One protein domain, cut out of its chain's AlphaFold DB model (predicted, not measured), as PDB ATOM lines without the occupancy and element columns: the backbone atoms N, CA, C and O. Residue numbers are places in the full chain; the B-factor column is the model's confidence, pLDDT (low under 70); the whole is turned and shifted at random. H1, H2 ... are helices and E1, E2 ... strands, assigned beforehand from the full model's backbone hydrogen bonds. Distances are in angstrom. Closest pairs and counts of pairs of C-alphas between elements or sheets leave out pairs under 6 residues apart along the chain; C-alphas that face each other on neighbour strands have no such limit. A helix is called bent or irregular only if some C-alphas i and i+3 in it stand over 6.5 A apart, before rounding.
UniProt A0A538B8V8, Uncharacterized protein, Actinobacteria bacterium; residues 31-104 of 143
ATOM      1  N   VAL A  31     168.938 167.800 175.622       94.88
ATOM      2  CA  VAL A  31     167.544 167.945 175.209       94.88
ATOM      3  C   VAL A  31     167.459 169.037 174.157       94.88
ATOM      4  O   VAL A  31     167.768 170.195 174.428       94.88
ATOM      5  N   ASP A  32     167.068 168.648 172.950       96.00
ATOM      6  CA  ASP A  32     166.746 169.567 171.865       96.00
ATOM      7  C   ASP A  32     165.381 170.196 172.146       96.00
ATOM      8  O   ASP A  32     164.385 169.493 172.353       96.00
ATOM      9  N   LEU A  33     165.352 171.523 172.197       98.06
ATOM     10  CA  LEU A  33     164.156 172.320 172.406       98.06
ATOM     11  C   LEU A  33     163.897 173.147 171.152       98.06
ATOM     12  O   LEU A  33     164.731 173.962 170.764       98.06
ATOM     13  N   ARG A  34     162.697 173.010 170.591       98.50
ATOM     14  CA  ARG A  34     162.155 173.955 169.616       98.50
ATOM     15  C   ARG A  34     160.894 174.608 170.141       98.50
ATOM     16  O   ARG A  34     159.950 173.906 170.511       98.50
ATOM     17  N   VAL A  35     160.870 175.933 170.146       98.44
ATOM     18  CA  VAL A  35     159.729 176.747 170.582       98.44
ATOM     19  C   VAL A  35     159.821 178.127 169.937       98.44
ATOM     20  O   VAL A  35     160.916 178.602 169.655       98.44
ATOM     21  N   ASP A  36     158.684 178.782 169.700       98.25
ATOM     22  CA  ASP A  36     158.706 180.177 169.253       98.25
ATOM     23  C   ASP A  36     159.419 181.054 170.311       98.25
ATOM     24  O   ASP A  36     159.059 180.965 171.494       98.25
ATOM     25  N   PRO A  37     160.414 181.882 169.933       97.62
ATOM     26  CA  PRO A  37     161.155 182.723 170.872       97.62
ATOM     27  C   PRO A  37     160.274 183.700 171.659       97.62
ATOM     28  O   PRO A  37     160.686 184.137 172.732       97.62
ATOM     29  N   GLU A  38     159.057 184.018 171.200       97.88
ATOM     30  CA  GLU A  38     158.106 184.823 171.981       97.88
ATOM     31  C   GLU A  38     157.698 184.160 173.309       97.88
ATOM     32  O   GLU A  38     157.281 184.840 174.246       97.88
ATOM     33  N   HIS A  39     157.849 182.837 173.406       98.00
ATOM     34  CA  HIS A  39     157.539 182.047 174.595       98.00
ATOM     35  C   HIS A  39     158.780 181.690 175.421       98.00
ATOM     36  O   HIS A  39     158.644 180.990 176.424       98.00
ATOM     37  N   ALA A  40     159.979 182.148 175.043       96.62
ATOM     38  CA  ALA A  40     161.237 181.746 175.677       96.62
ATOM     39  C   ALA A  40     161.257 181.955 177.205       96.62
ATOM     40  O   ALA A  40     161.795 181.121 177.930       96.62
ATOM     41  N   ASP A  41     160.593 183.006 177.693       97.12
ATOM     42  CA  ASP A  41     160.496 183.347 179.120       97.12
ATOM     43  C   ASP A  41     159.705 182.325 179.963       97.12
ATOM     44  O   ASP A  41     159.747 182.377 181.193       97.12
ATOM     45  N   LEU A  42     158.976 181.395 179.333       97.81
ATOM     46  CA  LEU A  42     158.298 180.302 180.041       97.81
ATOM     47  C   LEU A  42     159.273 179.200 180.474       97.81
ATOM     48  O   LEU A  42     158.955 178.433 181.384       97.81
ATOM     49  N   ALA A  43     160.436 179.089 179.825       97.06
ATOM     50  CA  ALA A  43     161.402 178.042 180.120       97.06
ATOM     51  C   ALA A  43     161.951 178.165 181.556       97.06
ATOM     52  O   ALA A  43     162.194 179.268 182.046       97.06
ATOM     53  N   PRO A  44     162.260 177.038 182.224       96.62
ATOM     54  CA  PRO A  44     162.968 177.054 183.506       96.62
ATOM     55  C   PRO A  44     164.451 177.457 183.371       96.62
ATOM     56  O   PRO A  44     165.133 177.619 184.380       96.62
ATOM     57  N   TYR A  45     164.948 177.610 182.140       96.38
ATOM     58  CA  TYR A  45     166.311 178.011 181.800       96.38
ATOM     59  C   TYR A  45     166.269 179.347 181.062       96.38
ATOM     60  O   TYR A  45     165.362 179.573 180.264       96.38
ATOM     61  N   ALA A  46     167.264 180.212 181.266       96.44
ATOM     62  CA  ALA A  46     167.340 181.452 180.502       96.44
ATOM     63  C   ALA A  46     167.799 181.142 179.070       96.44
ATOM     64  O   ALA A  46     168.979 180.898 178.826       96.44
ATOM     65  N   LEU A  47     166.858 181.114 178.124       97.75
ATOM     66  CA  LEU A  47     167.165 180.835 176.727       97.75
ATOM     67  C   LEU A  47     167.831 182.065 176.089       97.75
ATOM     68  O   LEU A  47     167.207 183.126 176.015       97.75
ATOM     69  N   PRO A  48     169.090 181.966 175.624       97.38
ATOM     70  CA  PRO A  48     169.721 183.062 174.898       97.38
ATOM     71  C   PRO A  48     168.952 183.357 173.606       97.38
ATOM     72  O   PRO A  48     168.597 182.430 172.888       97.38
ATOM     73  N   LEU A  49     168.720 184.629 173.280       96.94
ATOM     74  CA  LEU A  49     168.036 185.027 172.036       96.94
ATOM     75  C   LEU A  49     168.997 185.552 170.961       96.94
ATOM     76  O   LEU A  49     168.625 185.663 169.792       96.94
ATOM     77  N   GLU A  50     170.230 185.886 171.344       97.44
ATOM     78  CA  GLU A  50     171.256 186.341 170.411       97.44
ATOM     79  C   GLU A  50     171.934 185.138 169.728       97.44
ATOM     80  O   GLU A  50     172.301 184.180 170.415       97.44
ATOM     81  N   PRO A  51     172.136 185.175 168.396       96.81
ATOM     82  CA  PRO A  51     172.837 184.118 167.680       96.81
ATOM     83  C   PRO A  51     174.202 183.783 168.275       96.81
ATOM     84  O   PRO A  51     174.937 184.675 168.694       96.81
ATOM     85  N   ASP A  52     174.542 182.494 168.262       92.50
ATOM     86  CA  ASP A  52     175.826 181.960 168.733       92.50
ATOM     87  C   ASP A  52     176.160 182.300 170.201       92.50
ATOM     88  O   ASP A  52     177.329 182.333 170.593       92.50
ATOM     89  N   THR A  53     175.140 182.532 171.037       93.56
ATOM     90  CA  THR A  53     175.314 182.745 172.480       93.56
ATOM     91  C   THR A  53     174.824 181.562 173.313       93.56
ATOM     92  O   THR A  53     174.106 180.672 172.849       93.56
ATOM     93  N   ALA A  54     175.263 181.528 174.567       93.25
ATOM     94  CA  ALA A  54     174.919 180.492 175.521       93.25
ATOM     95  C   ALA A  54     174.596 181.116 176.877       93.25
ATOM     96  O   ALA A  54     175.186 182.124 177.274       93.25
ATOM     97  N   TRP A  55     173.700 180.469 177.603       94.38
ATOM     98  CA  TRP A  55     173.507 180.682 179.030       94.38
ATOM     99  C   TRP A  55     173.957 179.438 179.790       94.38
ATOM    100  O   TRP A  55     173.860 178.327 179.264       94.38
ATOM    101  N   HIS A  56     174.428 179.607 181.024       92.31
ATOM    102  CA  HIS A  56     174.707 178.488 181.913       92.31
ATOM    103  C   HIS A  56     174.542 178.865 183.390       92.31
ATOM    104  O   HIS A  56     174.682 180.030 183.774       92.31
ATOM    105  N   ASP A  57     174.302 177.851 184.214       90.44
ATOM    106  CA  ASP A  57     174.444 177.898 185.668       90.44
ATOM    107  C   ASP A  57     175.484 176.855 186.141       90.44
ATOM    108  O   ASP A  57     176.419 176.532 185.405       90.44
ATOM    109  N   GLU A  58     175.387 176.385 187.388       87.19
ATOM    110  CA  GLU A  58     176.287 175.365 187.950       87.19
ATOM    111  C   GLU A  58     176.092 173.970 187.322       87.19
ATOM    112  O   GLU A  58     176.997 173.132 187.354       87.19
ATOM    113  N   HIS A  59     174.911 173.685 186.779       89.38
ATOM    114  CA  HIS A  59     174.492 172.342 186.381       89.38
ATOM    115  C   HIS A  59     173.975 172.262 184.944       89.38
ATOM    116  O   HIS A  59     174.093 171.205 184.325       89.38
ATOM    117  N   HIS A  60     173.434 173.351 184.407       93.00
ATOM    118  CA  HIS A  60     172.771 173.402 183.116       93.00
ATOM    119  C   HIS A  60     173.401 174.439 182.202       93.00
ATOM    120  O   HIS A  60     173.988 175.429 182.639       93.00
ATOM    121  N   ALA A  61     173.216 174.227 180.905       92.88
ATOM    122  CA  ALA A  61     173.472 175.240 179.896       92.88
ATOM    123  C   ALA A  61     172.377 175.211 178.832       92.88
ATOM    124  O   ALA A  61     171.827 174.153 178.535       92.88
ATOM    125  N   ALA A  62     172.089 176.362 178.238       95.50
ATOM    126  CA  ALA A  62     171.246 176.492 177.059       95.50
ATOM    127  C   ALA A  62     172.093 177.090 175.936       95.50
ATOM    128  O   ALA A  62     172.590 178.211 176.061       95.50
ATOM    129  N   LEU A  63     172.287 176.333 174.858       93.81
ATOM    130  CA  LEU A  63     173.049 176.762 173.688       93.81
ATOM    131  C   LEU A  63     172.082 177.205 172.595       93.81
ATOM    132  O   LEU A  63     171.195 176.435 172.226       93.81
ATOM    133  N   TRP A  64     172.263 178.409 172.059       96.25
ATOM    134  CA  TRP A  64     171.528 178.852 170.879       96.25
ATOM    135  C   TRP A  64     171.953 178.031 169.653       96.25
ATOM    136  O   TRP A  64     173.148 177.922 169.368       96.25
ATOM    137  N   LEU A  65     170.994 177.456 168.924       95.25
ATOM    138  CA  LEU A  65     171.235 176.738 167.661       95.25
ATOM    139  C   LEU A  65     170.528 177.391 166.468       95.25
ATOM    140  O   LEU A  65     170.971 177.248 165.327       95.25
ATOM    141  N   GLY A  66     169.436 178.103 166.731       95.88
ATOM    142  CA  GLY A  66     168.646 178.807 165.737       95.88
ATOM    143  C   GLY A  66     167.639 179.757 166.391       95.88
ATOM    144  O   GLY A  66     167.499 179.758 167.611       95.88
ATOM    145  N   PRO A  67     166.919 180.569 165.596       97.06
ATOM    146  CA  PRO A  67     165.960 181.550 166.115       97.06
ATOM    147  C   PRO A  67     164.862 180.965 167.017       97.06
ATOM    148  O   PRO A  67     164.317 181.688 167.844       97.06
ATOM    149  N   ASP A  68     164.540 179.686 166.837       98.12
ATOM    150  CA  ASP A  68     163.516 178.923 167.552       98.12
ATOM    151  C   ASP A  68     164.055 177.580 168.089       98.12
ATOM    152  O   ASP A  68     163.269 176.680 168.382       98.12
ATOM    153  N   GLU A  69     165.380 177.407 168.180       98.00
ATOM    154  CA  GLU A  69     166.026 176.129 168.510       98.00
ATOM    155  C   GLU A  69     167.181 176.299 169.508       98.00
ATOM    156  O   GLU A  69     168.110 177.086 169.292       98.00
ATOM    157  N   TRP A  70     167.154 175.494 170.573       97.62
ATOM    158  CA  TRP A  70     168.166 175.461 171.627       97.62
ATOM    159  C   TRP A  70     168.546 174.031 171.998       97.62
ATOM    160  O   TRP A  70     167.704 173.134 172.017       97.62
ATOM    161  N   LEU A  71     169.803 173.835 172.397       94.69
ATOM    162  CA  LEU A  71     170.246 172.608 173.059       94.69
ATOM    163  C   LEU A  71     170.395 172.854 174.557       94.69
ATOM    164  O   LEU A  71     171.247 173.639 174.978       94.69
ATOM    165  N   ILE A  72     169.601 172.146 175.354       95.25
ATOM    166  CA  ILE A  72     169.702 172.161 176.810       95.25
ATOM    167  C   ILE A  72     170.638 171.043 177.257       95.25
ATOM    168  O   ILE A  72     170.438 169.872 176.926       95.25
ATOM    169  N   LEU A  73     171.661 171.416 178.015       91.81
ATOM    170  CA  LEU A  73     172.618 170.516 178.638       91.81
ATOM    171  C   LEU A  73     172.323 170.399 180.130       91.81
ATOM    172  O   LEU A  73     171.963 171.386 180.767       91.81
ATOM    173  N   GLY A  74     172.538 169.214 180.689       91.44
ATOM    174  CA  GLY A  74     172.481 168.991 182.130       91.44
ATOM    175  C   GLY A  74     173.329 167.804 182.576       91.44
ATOM    176  O   GLY A  74     173.951 167.131 181.741       91.44
ATOM    177  N   PRO A  75     173.367 167.514 183.887       89.81
ATOM    178  CA  PRO A  75     174.133 166.397 184.423       89.81
ATOM    179  C   PRO A  75     173.705 165.058 183.810       89.81
ATOM    180  O   PRO A  75     172.589 164.910 183.304       89.81
ATOM    181  N   ALA A  76     174.583 164.056 183.866       85.75
ATOM    182  CA  ALA A  76     174.237 162.711 183.411       85.75
ATOM    183  C   ALA A  76     172.956 162.200 184.093       85.75
ATOM    184  O   ALA A  76     172.699 162.507 185.255       85.75
ATOM    185  N   ASP A  77     172.159 161.432 183.349       86.75
ATOM    186  CA  ASP A  77     170.899 160.822 183.798       86.75
ATOM    187  C   ASP A  77     169.758 161.802 184.163       86.75
ATOM    188  O   ASP A  77     168.704 161.364 184.615       86.75
ATOM    189  N   THR A  78     169.902 163.108 183.896       92.12
ATOM    190  CA  THR A  78     168.857 164.123 184.182       92.12
ATOM    191  C   THR A  78     167.944 164.451 182.997       92.12
ATOM    192  O   THR A  78     167.004 165.230 183.134       92.12
ATOM    193  N   ALA A  79     168.156 163.842 181.825       92.25
ATOM    194  CA  ALA A  79     167.425 164.196 180.604       92.25
ATOM    195  C   ALA A  79     165.899 164.083 180.759       92.25
ATOM    196  O   ALA A  79     165.164 164.962 180.316       92.25
ATOM    197  N   HIS A  80     165.415 163.056 181.463       94.81
ATOM    198  CA  HIS A  80     163.986 162.896 181.737       94.81
ATOM    199  C   HIS A  80     163.404 164.042 182.581       94.81
ATOM    200  O   HIS A  80     162.281 164.483 182.329       94.81
ATOM    201  N   GLU A  81     164.160 164.539 183.562       96.38
ATOM    202  CA  GLU A  81     163.753 165.661 184.416       96.38
ATOM    203  C   GLU A  81     163.691 166.955 183.599       96.38
ATOM    204  O   GLU A  81     162.695 167.676 183.664       96.38
ATOM    205  N   ILE A  82     164.700 167.191 182.753       97.06
ATOM    206  CA  ILE A  82     164.761 168.337 181.837       97.06
ATOM    207  C   ILE A  82     163.578 168.313 180.862       97.06
ATOM    208  O   ILE A  82     162.871 169.313 180.737       97.06
ATOM    209  N   VAL A  83     163.329 167.174 180.204       97.75
ATOM    210  CA  VAL A  83     162.195 167.003 179.280       97.75
ATOM    211  C   VAL A  83     160.878 167.274 179.995       97.75
ATOM    212  O   VAL A  83     160.058 168.034 179.494       97.75
ATOM    213  N   THR A  84     160.682 166.689 181.179       98.12
ATOM    214  CA  THR A  84     159.443 166.858 181.951       98.12
ATOM    215  C   THR A  84     159.215 168.320 182.328       98.12
ATOM    216  O   THR A  84     158.094 168.814 182.200       98.12
ATOM    217  N   ALA A  85     160.261 169.030 182.757       98.06
ATOM    218  CA  ALA A  85     160.167 170.443 183.112       98.06
ATOM    219  C   ALA A  85     159.813 171.321 181.901       98.06
ATOM    220  O   ALA A  85     158.946 172.186 182.009       98.06
ATOM    221  N   LEU A  86     160.435 171.075 180.744       98.38
ATOM    222  CA  LEU A  86     160.162 171.812 179.506       98.38
ATOM    223  C   LEU A  86     158.761 171.516 178.954       98.38
ATOM    224  O   LEU A  86     158.029 172.441 178.612       98.38
ATOM    225  N   GLU A  87     158.354 170.247 178.912       98.31
ATOM    226  CA  GLU A  87     157.006 169.843 178.487       98.31
ATOM    227  C   GLU A  87     155.918 170.479 179.364       98.31
ATOM    228  O   GLU A  87     154.877 170.891 178.850       98.31
ATOM    229  N   ALA A  88     156.168 170.602 180.673       98.38
ATOM    230  CA  ALA A  88     155.264 171.273 181.602       98.38
ATOM    231  C   ALA A  88     155.247 172.799 181.410       98.38
ATOM    232  O   ALA A  88     154.171 173.393 181.390       98.38
ATOM    233  N   ALA A  89     156.413 173.429 181.250       98.19
ATOM    234  CA  ALA A  89     156.539 174.872 181.025       98.19
ATOM    235  C   ALA A  89     155.823 175.331 179.746       98.19
ATOM    236  O   ALA A  89     155.191 176.386 179.716       98.19
ATOM    237  N   PHE A  90     155.879 174.504 178.703       98.19
ATOM    238  CA  PHE A  90     155.309 174.782 177.389       98.19
ATOM    239  C   PHE A  90     153.999 174.027 177.130       98.19
ATOM    240  O   PHE A  90     153.672 173.730 175.981       98.19
ATOM    241  N   ALA A  91     153.239 173.678 178.172       97.56
ATOM    242  CA  ALA A  91     152.028 172.863 178.035       97.56
ATOM    243  C   ALA A  91     150.964 173.485 177.106       97.56
ATOM    244  O   ALA A  91     150.266 172.749 176.408       97.56
ATOM    245  N   ASP A  92     150.879 174.819 177.065       97.62
ATOM    246  CA  ASP A  92     149.846 175.568 176.337       97.62
ATOM    247  C   ASP A  92     150.328 176.181 175.006       97.62
ATOM    248  O   ASP A  92     149.594 176.941 174.372       97.62
ATOM    249  N   VAL A  93     151.549 175.864 174.558       97.69
ATOM    250  CA  VAL A  93     152.134 176.413 173.320       97.69
ATOM    251  C   VAL A  93     152.632 175.303 172.397       97.69
ATOM    252  O   VAL A  93     152.753 174.148 172.795       97.69
ATOM    253  N   GLN A  94     152.917 175.628 171.135       97.38
ATOM    254  CA  GLN A  94     153.525 174.673 170.209       97.38
ATOM    255  C   GLN A  94     155.028 174.551 170.493       97.38
ATOM    256  O   GLN A  94     155.748 175.546 170.511       97.38
ATOM    257  N   ARG A  95     155.500 173.316 170.681       97.94
ATOM    258  CA  ARG A  95     156.886 172.991 171.044       97.94
ATOM    259  C   ARG A  95     157.295 171.608 170.556       97.94
ATOM    260  O   ARG A  95     156.442 170.734 170.384       97.94
ATOM    261  N   SER A  96     158.598 171.396 170.430       98.19
ATOM    262  CA  SER A  96     159.232 170.080 170.356       98.19
ATOM    263  C   SER A  96     160.265 169.982 171.471       98.19
ATOM    264  O   SER A  96     161.137 170.841 171.560       98.19
ATOM    265  N   VAL A  97     160.179 168.945 172.302       97.69
ATOM    266  CA  VAL A  97     161.168 168.648 173.343       97.69
ATOM    267  C   VAL A  97     161.646 167.221 173.118       97.69
ATOM    268  O   VAL A  97     160.873 166.270 173.239       97.69
ATOM    269  N   VAL A  98     162.906 167.056 172.723       95.44
ATOM    270  CA  VAL A  98     163.452 165.755 172.329       95.44
ATOM    271  C   VAL A  98     164.729 165.484 173.100       95.44
ATOM    272  O   VAL A  98     165.732 166.164 172.923       95.44
ATOM    273  N   ASP A  99     164.709 164.440 173.923       92.06
ATOM    274  CA  ASP A  99     165.938 163.883 174.476       92.06
ATOM    275  C   ASP A  99     166.776 163.278 173.343       92.06
ATOM    276  O   ASP A  99     166.372 162.319 172.672       92.06
ATOM    277  N   VAL A 100     167.956 163.844 173.117       82.56
ATOM    278  CA  VAL A 100     168.902 163.385 172.103       82.56
ATOM    279  C   VAL A 100     169.797 162.313 172.726       82.56
ATOM    280  O   VAL A 100     171.023 162.434 172.796       82.56
ATOM    281  N   LEU A 101     169.172 161.218 173.172       62.03
ATOM    282  CA  LEU A 101     169.889 160.050 173.676       62.03
ATOM    283  C   LEU A 101     170.805 159.486 172.583       62.03
ATOM    284  O   LEU A 101     170.387 159.207 171.458       62.03
ATOM    285  N   GLY A 102     172.068 159.240 172.934       57.16
ATOM    286  CA  GLY A 102     172.935 158.361 172.144       57.16
ATOM    287  C   GLY A 102     173.922 159.027 171.185       57.16
ATOM    288  O   GLY A 102     174.463 158.347 170.313       57.16
ATOM    289  N   ARG A 103     174.259 160.307 171.347       53.66
ATOM    290  CA  ARG A 103     175.471 160.860 170.720       53.66
ATOM    291  C   ARG A 103     176.374 161.376 171.818       53.66
ATOM    292  O   ARG A 103     176.133 162.442 172.362       53.66
ATOM    293  N   ALA A 104     177.384 160.578 172.161       53.84
ATOM    294  CA  ALA A 104     178.410 160.883 173.153       53.84
ATOM    295  C   ALA A 104     179.245 162.107 172.737       53.84
ATOM    296  O   ALA A 104     180.402 161.984 172.343       53.84
TER     297      ALA A 104
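AT A GLANCE: This is residues 31 to 104 of the 143 residues of an uncharacterized protein of Actinobacteria bacterium (UniProt A0A538B8V8). A twisted sheet of five antiparallel strands forms one wall, and the longer helix, H2, packs along one of its faces, near the E1 and E5 side. The short helix H1 follows E1 at one end of it, and from there the long link of residues 43 to 53 passes over the E4 and E3 part of the sheet, on the face that H2 covers, to reach E2 at the edge away from E5. The printed part has 74 residues with two named helices and five named strands, in the order E1, H1, E2, E3, E4, H2, E5 along the chain; the sheet's order is E2, E3, E4, E1, E5. The class is mixed, helices and strands. The whole is compact, with a radius of gyration of the C-alphas of 11.3 A, and rounded, with spans of 30 by 27 by 22 A.

HOW THE PARTS SIT: E2, residues 54 to 56, and E3, residues 61 to 66, form a hairpin, with N 62 and O 55 2.8 A apart, within hydrogen-bond range. E3 and E4, residues 69 to 74, form another hairpin, with N 73 and O 61 at 2.8 A. E2, E3 and E4 make a meander, each strand the antiparallel neighbour of the one before. E1, residues 31 to 35, is the antiparallel neighbour of E4, with N 72 and O 31 at 2.8 A. E5, residues 95 to 99, is an edge strand antiparallel to E1 at 174 degrees, with N 34 and O 96 at 2.8 A. H2, residues 79 to 89, is on the sheet at a height of 8.2 A over it, which makes two layers, a helix on one face of a sheet. H2 lies over E1, with E5 only just left out, as 2 of the helix's C-alphas fall on E5; on the local plane it runs along the strands, at 3 degrees to E1. The closest C-alphas of H2 and E5 are those of Val 83 and Val 97, 6.2 A apart. E4, H2 and E5 form a split strand-helix-strand unit, two strands running the same way with E1 between them, and its crossover is right-handed. H1, residues 37 to 42, is only just not on the sheet, with 4 pairs of C-alphas within 10 A. H1 and H2 are close but not clearly touching, about perpendicular at 77 degrees, with the closest C-alphas, of Leu 42 and Ala 89, 5.8 A apart. Every O i to N i+4 pair is within hydrogen-bond range in H2; in H1 0 of 2 are, and 2 of 3 O i to N i+3 pairs.

IN THESE COORDINATES: E1 begins at C-alpha 31, (167.544, 167.945, 175.209), and is 12.6 A long. E3 is 15.4 A, E4 16.7 A, H2 15.3 A and E5 13.3 A long; E2 is 6.7 A. H1 is 9.9 A long and irregular, with C-alphas 38 and 41 7.7 A apart. H2 begins at C-alpha 79, (167.425, 164.196, 180.604), and E5 ends at C-alpha 99, (165.938, 163.883, 174.476).

THE WHOLE: The two C-alphas farthest apart, of Asp 92 and Ala 104, are 32.3 A apart. The printed part has no cut. The link from H1 to E2, 11 residues, is long, and the other links are tight. The mean pLDDT of the printed part is 93.3, and residues 101 to 104 are under 70.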